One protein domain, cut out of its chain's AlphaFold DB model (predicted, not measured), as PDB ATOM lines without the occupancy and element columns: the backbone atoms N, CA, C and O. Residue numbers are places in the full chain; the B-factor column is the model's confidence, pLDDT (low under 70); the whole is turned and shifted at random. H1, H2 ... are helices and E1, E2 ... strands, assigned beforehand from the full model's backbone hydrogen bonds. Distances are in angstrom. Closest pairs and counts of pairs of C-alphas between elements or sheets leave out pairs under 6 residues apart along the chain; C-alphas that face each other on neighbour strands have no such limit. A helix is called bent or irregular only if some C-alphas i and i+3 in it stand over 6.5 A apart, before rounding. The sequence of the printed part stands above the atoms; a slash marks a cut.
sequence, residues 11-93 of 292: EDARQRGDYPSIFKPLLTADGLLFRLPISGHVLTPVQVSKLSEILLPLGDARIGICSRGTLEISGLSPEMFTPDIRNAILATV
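AT A GLANCE: This is residues 11 to 93 of the 292 residues of an uncharacterized protein of Devosia sp. MC521 (UniProt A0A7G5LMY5). Look first for a strongly twisted sheet of four strands, with the long helix H2 packed over one face at its E3 and E4 side and H3 side by side with H2, running back the opposite way. The small H1 lies beyond the E1 side, at the far end of the longest axis from H2. The 83 printed residues run H1 E1 E2 H2 E3 E4 H3, and the sheet's order is E1 E2 E4 E3, all antiparallel. The class is mixed, helices and strands; the whole is compact, with a radius of gyration of the C-alphas of 12.3 A and spans of 36 by 30 by 19 A.

IN THESE COORDINATES: In the sheet, find E1 at residues 26 to 28, E2 at 31 to 36, 16.4 A long, E3 at 59 to 65, 18.9 A, and E4 at 71 to 76, 14.5 A. H2, residues 45 to 58, runs 20.4 A from C-alpha 45 at (4.299, 24.480, 37.737); it is irregular, but only just, with C-alphas 54 and 57 6.8 A apart. H1 is residues 11 to 16, and H3, residues 83 to 92, ends at (-1.176, 17.372, 30.538).

HOW THE PARTS SIT: Hairpin E1 and E2 has N 26 and O 33 at 2.8 A, E2 and E4 have N 34 and O 73 at 2.9 A, and hairpin E3 and E4 has N 64 and O 72 at 2.8 A. H2 is on one face, two layers, at a height over the sheet of 8.9 A. E2, H2 and E3 form a split strand-helix-strand unit, two strands running the same way with E4 between them, its crossover right-handed. H3 touches H2, closest at C-alphas 92 and 47, 6.0 A, at a shallow tilt of 15 degrees, opposite ways. Every O i to N i+4 pair is within hydrogen-bond range in H1 and H3, and 8 of 10 in H2.

THE WHOLE: The C-alphas of Asp 12 and Val 46 are the two farthest apart, 36.4 A. The printed part has no cut and no long link; residues 11 to 18 are under pLDDT 70.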
ATOM      1  N   GLU A  11      19.309  18.925   8.828       42.97
ATOM      2  CA  GLU A  11      19.747  20.078   8.044       42.97
ATOM      3  C   GLU A  11      18.784  20.357   6.878       42.97
ATOM      4  O   GLU A  11      18.382  21.505   6.695       42.97
ATOM      5  N   ASP A  12      18.287  19.318   6.197       36.44
ATOM      6  CA  ASP A  12      17.258  19.438   5.153       36.44
ATOM      7  C   ASP A  12      15.888  19.839   5.720       36.44
ATOM      8  O   ASP A  12      15.191  20.652   5.121       36.44
ATOM      9  N   ALA A  13      15.496  19.320   6.889       48.12
ATOM     10  CA  ALA A  13      14.253  19.700   7.566       48.12
ATOM     11  C   ALA A  13      14.295  21.167   8.036       48.12
ATOM     12  O   ALA A  13      13.322  21.906   7.878       48.12
ATOM     13  N   ARG A  14      15.454  21.626   8.538       46.50
ATOM     14  CA  ARG A  14      15.691  23.043   8.870       46.50
ATOM     15  C   ARG A  14      15.694  23.939   7.632       46.50
ATOM     16  O   ARG A  14      15.167  25.044   7.708       46.50
ATOM     17  N   GLN A  15      16.248  23.480   6.508       37.19
ATOM     18  CA  GLN A  15      16.255  24.227   5.242       37.19
ATOM     19  C   GLN A  15      14.881  24.266   4.559       37.19
ATOM     20  O   GLN A  15      14.550  25.265   3.925       37.19
ATOM     21  N   ARG A  16      14.062  23.217   4.712       41.66
ATOM     22  CA  ARG A  16      12.681  23.162   4.200       41.66
ATOM     23  C   ARG A  16      11.666  23.877   5.090       41.66
ATOM     24  O   ARG A  16      10.553  24.122   4.644       41.66
ATOM     25  N   GLY A  17      12.049  24.241   6.314       51.56
ATOM     26  CA  GLY A  17      11.140  24.867   7.270       51.56
ATOM     27  C   GLY A  17      10.114  23.895   7.857       51.56
ATOM     28  O   GLY A  17       9.071  24.341   8.322       51.56
ATOM     29  N   ASP A  18      10.406  22.588   7.863       63.19
ATOM     30  CA  ASP A  18       9.520  21.580   8.444       63.19
ATOM     31  C   ASP A  18       9.381  21.848   9.948       63.19
ATOM     32  O   ASP A  18      10.322  21.671  10.726       63.19
ATOM     33  N   TYR A  19       8.200  22.292  10.371       78.94
ATOM     34  CA  TYR A  19       7.881  22.493  11.778       78.94
ATOM     35  C   TYR A  19       7.623  21.123  12.438       78.94
ATOM     36  O   TYR A  19       6.611  20.477  12.131       78.94
ATOM     37  N   PRO A  20       8.504  20.646  13.343       88.88
ATOM     38  CA  PRO A  20       8.398  19.305  13.903       88.88
ATOM     39  C   PRO A  20       7.286  19.275  14.947       88.88
ATOM     40  O   PRO A  20       7.469  19.733  16.071       88.88
ATOM     41  N   SER A  21       6.104  18.782  14.586       89.94
ATOM     42  CA  SER A  21       4.974  18.699  15.517       89.94
ATOM     43  C   SER A  21       5.041  17.426  16.355       89.94
ATOM     44  O   SER A  21       5.674  16.446  15.972       89.94
ATOM     45  N   ILE A  22       4.312  17.386  17.470       92.75
ATOM     46  CA  ILE A  22       4.192  16.165  18.282       92.75
ATOM     47  C   ILE A  22       3.613  14.964  17.499       92.75
ATOM     48  O   ILE A  22       3.833  13.806  17.853       92.75
ATOM     49  N   PHE A  23       2.879  15.217  16.409       90.88
ATOM     50  CA  PHE A  23       2.337  14.176  15.529       90.88
ATOM     51  C   PHE A  23       3.324  13.715  14.454       90.88
ATOM     52  O   PHE A  23       3.186  12.603  13.947       90.88
ATOM     53  N   LYS A  24       4.319  14.544  14.130       91.31
ATOM     54  CA  LYS A  24       5.407  14.237  13.197       91.31
ATOM     55  C   LYS A  24       6.737  14.742  13.783       91.31
ATOM     56  O   LYS A  24       7.259  15.751  13.300       91.31
ATOM     57  N   PRO A  25       7.261  14.092  14.843       93.38
ATOM     58  CA  PRO A  25       8.534  14.483  15.436       93.38
ATOM     59  C   PRO A  25       9.676  14.312  14.433       93.38
ATOM     60  O   PRO A  25       9.658  13.402  13.601       93.38
ATOM     61  N   LEU A  26      10.685  15.170  14.533       93.50
ATOM     62  CA  LEU A  26      11.915  15.066  13.760       93.50
ATOM     63  C   LEU A  26      12.893  14.138  14.483       93.50
ATOM     64  O   LEU A  26      13.175  14.347  15.659       93.50
ATOM     65  N   LEU A  27      13.448  13.151  13.782       94.06
ATOM     66  CA  LEU A  27      14.555  12.350  14.298       94.06
ATOM     67  C   LEU A  27      15.869  13.134  14.165       94.06
ATOM     68  O   LEU A  27      16.247  13.534  13.064       94.06
ATOM     69  N   THR A  28      16.561  13.348  15.279       91.12
ATOM     70  CA  THR A  28      17.886  13.980  15.341       91.12
ATOM     71  C   THR A  28      18.929  12.984  15.857       91.12
ATOM     72  O   THR A  28      18.604  11.838  16.167       91.12
ATOM     73  N   ALA A  29      20.194  13.409  15.935       89.19
ATOM     74  CA  ALA A  29      21.271  12.583  16.486       89.19
ATOM     75  C   ALA A  29      21.035  12.196  17.958       89.19
ATOM     76  O   ALA A  29      21.444  11.113  18.368       89.19
ATOM     77  N   ASP A  30      20.340  13.050  18.712       87.88
ATOM     78  CA  ASP A  30      20.119  12.884  20.152       87.88
ATOM     79  C   ASP A  30      18.753  12.247  20.474       87.88
ATOM     80  O   ASP A  30      18.444  11.993  21.634       87.88
ATOM     81  N   GLY A  31      17.917  11.979  19.463       94.50
ATOM     82  CA  GLY A  31      16.578  11.401  19.617       94.50
ATOM     83  C   GLY A  31      15.502  12.183  18.864       94.50
ATOM     84  O   GLY A  31      15.785  12.986  17.977       94.50
ATOM     85  N   LEU A  32      14.232  11.949  19.189       96.38
ATOM     86  CA  LEU A  32      13.127  12.717  18.626       96.38
ATOM     87  C   LEU A  32      13.101  14.135  19.194       96.38
ATOM     88  O   LEU A  32      13.327  14.345  20.386       96.38
ATOM     89  N   LEU A  33      12.746  15.083  18.331       94.50
ATOM     90  CA  LEU A  33      12.480  16.478  18.643       94.50
ATOM     91  C   LEU A  33      11.100  16.868  18.119       94.50
ATOM     92  O   LEU A  33      10.765  16.609  16.962       94.50
ATOM     93  N   PHE A  34      10.309  17.540  18.947       94.31
ATOM     94  CA  PHE A  34       9.075  18.182  18.514       94.31
ATOM     95  C   PHE A  34       8.804  19.479  19.275       94.31
ATOM     96  O   PHE A  34       9.339  19.736  20.351       94.31
ATOM     97  N   ARG A  35       7.929  20.299  18.701       92.62
ATOM     98  CA  ARG A  35       7.440  21.557  19.249       92.62
ATOM     99  C   ARG A  35       5.959  21.452  19.551       92.62
ATOM    100  O   ARG A  35       5.193  20.872  18.775       92.62
ATOM    101  N   LEU A  36       5.569  22.044  20.670       92.25
ATOM    102  CA  LEU A  36       4.205  22.022  21.167       92.25
ATOM    103  C   LEU A  36       3.753  23.450  21.502       92.25
ATOM    104  O   LEU A  36       4.193  24.006  22.508       92.25
ATOM    105  N   PRO A  37       2.911  24.070  20.657       91.00
ATOM    106  CA  PRO A  37       2.257  25.336  20.975       91.00
ATOM    107  C   PRO A  37       1.451  25.213  22.268       91.00
ATOM    108  O   PRO A  37       0.618  24.318  22.384       91.00
ATOM    109  N   ILE A  38       1.705  26.101  23.229       93.31
ATOM    110  CA  ILE A  38       1.001  26.139  24.516       93.31
ATOM    111  C   ILE A  38       0.092  27.362  24.547       93.31
ATOM    112  O   ILE A  38       0.516  28.458  24.177       93.31
ATOM    113  N   SER A  39      -1.137  27.175  25.023       90.31
ATOM    114  CA  SER A  39      -2.142  28.228  25.134       90.31
ATOM    115  C   SER A  39      -1.628  29.423  25.923       90.31
ATOM    116  O   SER A  39      -1.156  29.300  27.055       90.31
ATOM    117  N   GLY A  40      -1.679  30.592  25.282       89.88
ATOM    118  CA  GLY A  40      -1.200  31.859  25.837       89.88
ATOM    119  C   GLY A  40       0.289  31.887  26.199       89.88
ATOM    120  O   GLY A  40       0.710  32.813  26.885       89.88
ATOM    121  N   HIS A  41       1.076  30.897  25.767       93.75
ATOM    122  CA  HIS A  41       2.464  30.693  26.182       93.75
ATOM    123  C   HIS A  41       2.644  30.462  27.692       93.75
ATOM    124  O   HIS A  41       3.696  30.789  28.240       93.75
ATOM    125  N   VAL A  42       1.642  29.909  28.386       95.50
ATOM    126  CA  VAL A  42       1.682  29.725  29.845       95.50
ATOM    127  C   VAL A  42       1.615  28.251  30.221       95.50
ATOM    128  O   VAL A  42       0.712  27.533  29.807       95.50
ATOM    129  N   LEU A  43       2.537  27.825  31.079       96.88
ATOM    130  CA  LEU A  43       2.458  26.570  31.814       96.88
ATOM    131  C   LEU A  43       2.343  26.862  33.306       96.88
ATOM    132  O   LEU A  43       2.990  27.760  33.838       96.88
ATOM    133  N   THR A  44       1.555  26.066  34.013       97.06
ATOM    134  CA  THR A  44       1.602  26.041  35.477       97.06
ATOM    135  C   THR A  44       2.757  25.151  35.949       97.06
ATOM    136  O   THR A  44       3.098  24.176  35.268       97.06
ATOM    137  N   PRO A  45       3.324  25.395  37.144       96.88
ATOM    138  CA  PRO A  45       4.299  24.480  37.737       96.88
ATOM    139  C   PRO A  45       3.799  23.026  37.812       96.88
ATOM    140  O   PRO A  45       4.547  22.092  37.542       96.88
ATOM    141  N   VAL A  46       2.503  22.816  38.067       96.44
ATOM    142  CA  VAL A  46       1.889  21.476  38.094       96.44
ATOM    143  C   VAL A  46       1.937  20.795  36.723       96.44
ATOM    144  O   VAL A  46       2.244  19.604  36.646       96.44
ATOM    145  N   GLN A  47       1.642  21.525  35.643       97.31
ATOM    146  CA  GLN A  47       1.741  20.992  34.280       97.31
ATOM    147  C   GLN A  47       3.184  20.604  33.950       97.31
ATOM    148  O   GLN A  47       3.413  19.529  33.402       97.31
ATOM    149  N   VAL A  48       4.158  21.430  34.342       96.81
ATOM    150  CA  VAL A  48       5.583  21.136  34.139       96.81
ATOM    151  C   VAL A  48       6.022  19.885  34.905       96.81
ATOM    152  O   VAL A  48       6.703  19.035  34.331       96.81
ATOM    153  N   SER A  49       5.602  19.719  36.161       96.38
ATOM    154  CA  SER A  49       5.916  18.521  36.952       96.38
ATOM    155  C   SER A  49       5.351  17.248  36.317       96.38
ATOM    156  O   SER A  49       6.093  16.292  36.105       96.38
ATOM    157  N   LYS A  50       4.069  17.255  35.928       97.19
ATOM    158  CA  LYS A  50       3.421  16.111  35.259       97.19
ATOM    159  C   LYS A  50       4.059  15.788  33.912       97.19
ATOM    160  O   LYS A  50       4.281  14.625  33.589       97.19
ATOM    161  N   LEU A  51       4.383  16.817  33.128       97.31
ATOM    162  CA  LEU A  51       5.085  16.642  31.863       97.31
ATOM    163  C   LEU A  51       6.449  15.989  32.107       97.31
ATOM    164  O   LEU A  51       6.824  15.061  31.399       97.31
ATOM    165  N   SER A  52       7.160  16.422  33.148       96.75
ATOM    166  CA  SER A  52       8.456  15.855  33.514       96.75
ATOM    167  C   SER A  52       8.353  14.381  33.908       96.75
ATOM    168  O   SER A  52       9.148  13.574  33.440       96.75
ATOM    169  N   GLU A  53       7.342  14.001  34.692       96.94
ATOM    170  CA  GLU A  53       7.077  12.601  35.059       96.94
ATOM    171  C   GLU A  53       6.865  11.700  33.834       96.94
ATOM    172  O   GLU A  53       7.350  10.568  33.814       96.94
ATOM    173  N   ILE A  54       6.183  12.206  32.800       97.62
ATOM    174  CA  ILE A  54       5.963  11.477  31.544       97.62
ATOM    175  C   ILE A  54       7.254  11.371  30.725       97.62
ATOM    176  O   ILE A  54       7.489  10.340  30.100       97.62
ATOM    177  N   LEU A  55       8.071  12.430  30.692       97.12
ATOM    178  CA  LEU A  55       9.235  12.527  29.807       97.12
ATOM    179  C   LEU A  55      10.505  11.869  30.365       97.12
ATOM    180  O   LEU A  55      11.301  11.358  29.583       97.12
ATOM    181  N   LEU A  56      10.703  11.856  31.688       95.94
ATOM    182  CA  LEU A  56      11.910  11.302  32.328       95.94
ATOM    183  C   LEU A  56      12.234   9.849  31.930       95.94
ATOM    184  O   LEU A  56      13.408   9.549  31.722       95.94
ATOM    185  N   PRO A  57      11.256   8.933  31.787       96.25
ATOM    186  CA  PRO A  57      11.540   7.561  31.371       96.25
ATOM    187  C   PRO A  57      11.897   7.420  29.884       96.25
ATOM    188  O   PRO A  57      12.262   6.328  29.461       96.25
ATOM    189  N   LEU A  58      11.756   8.478  29.077       95.19
ATOM    190  CA  LEU A  58      11.785   8.402  27.613       95.19
ATOM    191  C   LEU A  58      13.160   8.678  26.993       95.19
ATOM    192  O   LEU A  58      13.240   8.841  25.780       95.19
ATOM    193  N   GLY A  59      14.235   8.701  27.779       91.31
ATOM    194  CA  GLY A  59      15.599   8.950  27.301       91.31
ATOM    195  C   GLY A  59      16.235  10.157  27.983       91.31
ATOM    196  O   GLY A  59      15.849  10.515  29.093       91.31
ATOM    197  N   ASP A  60      17.201  10.793  27.319       94.00
ATOM    198  CA  ASP A  60      17.829  12.029  27.805       94.00
ATOM    199  C   ASP A  60      16.981  13.246  27.415       94.00
ATOM    200  O   ASP A  60      17.389  14.119  26.649       94.00
ATOM    201  N   ALA A  61      15.733  13.250  27.887       95.19
ATOM    202  CA  ALA A  61      14.752  14.246  27.504       95.19
ATOM    203  C   ALA A  61      15.184  15.653  27.950       95.19
ATOM    204  O   ALA A  61      15.523  15.892  29.117       95.19
ATOM    205  N   ARG A  62      15.099  16.610  27.024       95.44
ATOM    206  CA  ARG A  62      15.409  18.024  27.257       95.44
ATOM    207  C   ARG A  62      14.227  18.901  26.895       95.44
ATOM    208  O   ARG A  62      13.544  18.653  25.899       95.44
ATOM    209  N   ILE A  63      14.021  19.949  27.687       94.88
ATOM    210  CA  ILE A  63      13.005  20.969  27.440       94.88
ATOM    211  C   ILE A  63      13.691  22.290  27.114       94.88
ATOM    212  O   ILE A  63      14.520  22.792  27.874       94.88
ATOM    213  N   GLY A  64      13.313  22.860  25.981       94.44
ATOM    214  CA  GLY A  64      13.734  24.172  25.525       94.44
ATOM    215  C   GLY A  64      12.546  25.061  25.183       94.44
ATOM    216  O   GLY A  64      11.381  24.658  25.224       94.44
ATOM    217  N   ILE A  65      12.870  26.295  24.820       93.75
ATOM    218  CA  ILE A  65      11.923  27.263  24.279       93.75
ATOM    219  C   ILE A  65      12.515  27.758  22.963       93.75
ATOM    220  O   ILE A  65      13.648  28.252  22.929       93.75
ATOM    221  N   CYS A  66      11.774  27.587  21.870       88.81
ATOM    222  CA  CYS A  66      12.251  27.979  20.550       88.81
ATOM    223  C   CYS A  66      12.311  29.514  20.414       88.81
ATOM    224  O   CYS A  66      11.844  30.263  21.276       88.81
ATOM    225  N   SER A  67      12.856  30.010  19.301       85.25
ATOM    226  CA  SER A  67      12.954  31.454  19.047       85.25
ATOM    227  C   SER A  67      11.611  32.186  19.111       85.25
ATOM    228  O   SER A  67      11.614  33.350  19.485       85.25
ATOM    229  N   ARG A  68      10.493  31.509  18.816       86.19
ATOM    230  CA  ARG A  68       9.118  32.045  18.823       86.19
ATOM    231  C   ARG A  68       8.366  31.821  20.150       86.19
ATOM    232  O   ARG A  68       7.165  32.039  20.218       86.19
ATOM    233  N   GLY A  69       9.032  31.348  21.207       89.44
ATOM    234  CA  GLY A  69       8.372  31.132  22.505       89.44
ATOM    235  C   GLY A  69       7.493  29.876  22.561       89.44
ATOM    236  O   GLY A  69       6.574  29.792  23.373       89.44
ATOM    237  N   THR A  70       7.740  28.894  21.688       91.62
ATOM    238  CA  THR A  70       7.066  27.588  21.722       91.62
ATOM    239  C   THR A  70       7.864  26.586  22.548       91.62
ATOM    240  O   THR A  70       9.093  26.558  22.453       91.62
ATOM    241  N   LEU A  71       7.168  25.729  23.301       94.88
ATOM    242  CA  LEU A  71       7.784  24.612  24.013       94.88
ATOM    243  C   LEU A  71       8.446  23.659  23.012       94.88
ATOM    244  O   LEU A  71       7.797  23.191  22.075       94.88
ATOM    245  N   GLU A  72       9.721  23.359  23.217       95.12
ATOM    246  CA  GLU A  72      10.470  22.380  22.434       95.12
ATOM    247  C   GLU A  72      10.874  21.222  23.348       95.12
ATOM    248  O   GLU A  72      11.424  21.438  24.426       95.12
ATOM    249  N   ILE A  73      10.580  19.995  22.926       96.12
ATOM    250  CA  ILE A  73      10.968  18.767  23.618       96.12
ATOM    251  C   ILE A  73      11.887  17.996  22.680       96.12
ATOM    252  O   ILE A  73      11.561  17.801  21.509       96.12
ATOM    253  N   SER A  74      13.038  17.571  23.188       95.69
ATOM    254  CA  SER A  74      14.040  16.824  22.426       95.69
ATOM    255  C   SER A  74      14.654  15.701  23.260       95.69
ATOM    256  O   SER A  74      14.369  15.599  24.453       95.69
ATOM    257  N   GLY A  75      15.468  14.845  22.641       95.44
ATOM    258  CA  GLY A  75      16.195  13.787  23.351       95.44
ATOM    259  C   GLY A  75      15.366  12.539  23.670       95.44
ATOM    260  O   GLY A  75      15.755  11.731  24.510       95.44
ATOM    261  N   LEU A  76      14.194  12.380  23.038       96.75
ATOM    262  CA  LEU A  76      13.323  11.230  23.300       96.75
ATOM    263  C   LEU A  76      13.738  10.021  22.458       96.75
ATOM    264  O   LEU A  76      13.962  10.140  21.255       96.75
ATOM    265  N   SER A  77      13.756   8.834  23.052       96.25
ATOM    266  CA  SER A  77      13.926   7.573  22.326       96.25
ATOM    267  C   SER A  77      12.754   7.358  21.357       96.25
ATOM    268  O   SER A  77      11.593   7.340  21.790       96.25
ATOM    269  N   PRO A  78      13.030   7.148  20.057       95.00
ATOM    270  CA  PRO A  78      11.997   6.833  19.073       95.00
ATOM    271  C   PRO A  78      11.188   5.579  19.418       95.00
ATOM    272  O   PRO A  78       9.995   5.516  19.140       95.00
ATOM    273  N   GLU A  79      11.828   4.593  20.043       95.12
ATOM    274  CA  GLU A  79      11.230   3.309  20.408       95.12
ATOM    275  C   GLU A  79      10.245   3.440  21.575       95.12
ATOM    276  O   GLU A  79       9.272   2.690  21.651       95.12
ATOM    277  N   MET A  80      10.487   4.395  22.480       95.19
ATOM    278  CA  MET A  80       9.655   4.632  23.664       95.19
ATOM    279  C   MET A  80       8.537   5.657  23.426       95.19
ATOM    280  O   MET A  80       7.570   5.701  24.187       95.19
ATOM    281  N   PHE A  81       8.628   6.474  22.373       96.62
ATOM    282  CA  PHE A  81       7.631   7.499  22.065       96.62
ATOM    283  C   PHE A  81       6.392   6.918  21.362       96.62
ATOM    284  O   PHE A  81       6.221   6.993  20.144       96.62
ATOM    285  N   THR A  82       5.503   6.316  22.151       96.75
ATOM    286  CA  THR A  82       4.274   5.683  21.654       96.75
ATOM    287  C   THR A  82       3.110   6.679  21.498       96.75
ATOM    288  O   THR A  82       3.127   7.774  22.069       96.75
ATOM    289  N   PRO A  83       2.036   6.307  20.771       96.69
ATOM    290  CA  PRO A  83       0.801   7.090  20.737       96.69
ATOM    291  C   PRO A  83       0.198   7.384  22.118       96.69
ATOM    292  O   PRO A  83      -0.354   8.468  22.305       96.69
ATOM    293  N   ASP A  84       0.322   6.466  23.080       97.69
ATOM    294  CA  ASP A  84      -0.195   6.654  24.441       97.69
ATOM    295  C   ASP A  84       0.599   7.720  25.198       97.69
ATOM    296  O   ASP A  84       0.009   8.595  25.828       97.69
ATOM    297  N   ILE A  85       1.928   7.712  25.057       97.69
ATOM    298  CA  ILE A  85       2.802   8.756  25.602       97.69
ATOM    299  C   ILE A  85       2.454  10.118  25.003       97.69
ATOM    300  O   ILE A  85       2.267  11.090  25.734       97.69
ATOM    301  N   ARG A  86       2.292  10.193  23.677       96.81
ATOM    302  CA  ARG A  86       1.847  11.421  23.008       96.81
ATOM    303  C   ARG A  86       0.520  11.928  23.579       96.81
ATOM    304  O   ARG A  86       0.391  13.119  23.851       96.81
ATOM    305  N   ASN A  87      -0.461  11.046  23.756       96.94
ATOM    306  CA  ASN A  87      -1.770  11.418  24.292       96.94
ATOM    307  C   ASN A  87      -1.681  11.870  25.758       96.94
ATOM    308  O   ASN A  87      -2.362  12.818  26.135       96.94
ATOM    309  N   ALA A  88      -0.816  11.252  26.567       97.81
ATOM    310  CA  ALA A  88      -0.566  11.670  27.946       97.81
ATOM    311  C   ALA A  88       0.054  13.079  28.022       97.81
ATOM    312  O   ALA A  88      -0.362  13.890  28.850       97.81
ATOM    313  N   ILE A  89       0.992  13.402  27.122       97.31
ATOM    314  CA  ILE A  89       1.566  14.753  27.003       97.31
ATOM    315  C   ILE A  89       0.469  15.764  26.649       97.31
ATOM    316  O   ILE A  89       0.318  16.769  27.339       97.31
ATOM    317  N   LEU A  90      -0.338  15.477  25.622       95.81
ATOM    318  CA  LEU A  90      -1.435  16.352  25.190       95.81
ATOM    319  C   LEU A  90      -2.523  16.530  26.255       95.81
ATOM    320  O   LEU A  90      -3.134  17.586  26.324       95.81
ATOM    321  N   ALA A  91      -2.763  15.524  27.096       96.75
ATOM    322  CA  ALA A  91      -3.705  15.621  28.210       96.75
ATOM    323  C   ALA A  91      -3.153  16.421  29.404       96.75
ATOM    324  O   ALA A  91      -3.906  16.779  30.309       96.75
ATOM    325  N   THR A  92      -1.842  16.668  29.438       96.75
ATOM    326  CA  THR A  92      -1.176  17.372  30.538       96.75
ATOM    327  C   THR A  92      -1.146  18.880  30.326       96.75
ATOM    328  O   THR A  92      -1.150  19.622  31.306       96.75
ATOM    329  N   VAL A  93      -1.118  19.344  29.078       94.81
ATOM    330  CA  VAL A  93      -0.966  20.764  28.741       94.81
ATOM    331  C   VAL A  93      -2.098  21.250  27.849       94.81
ATOM    332  O   VAL A  93      -2.631  20.500  27.037       94.81
TER     333      VAL A  93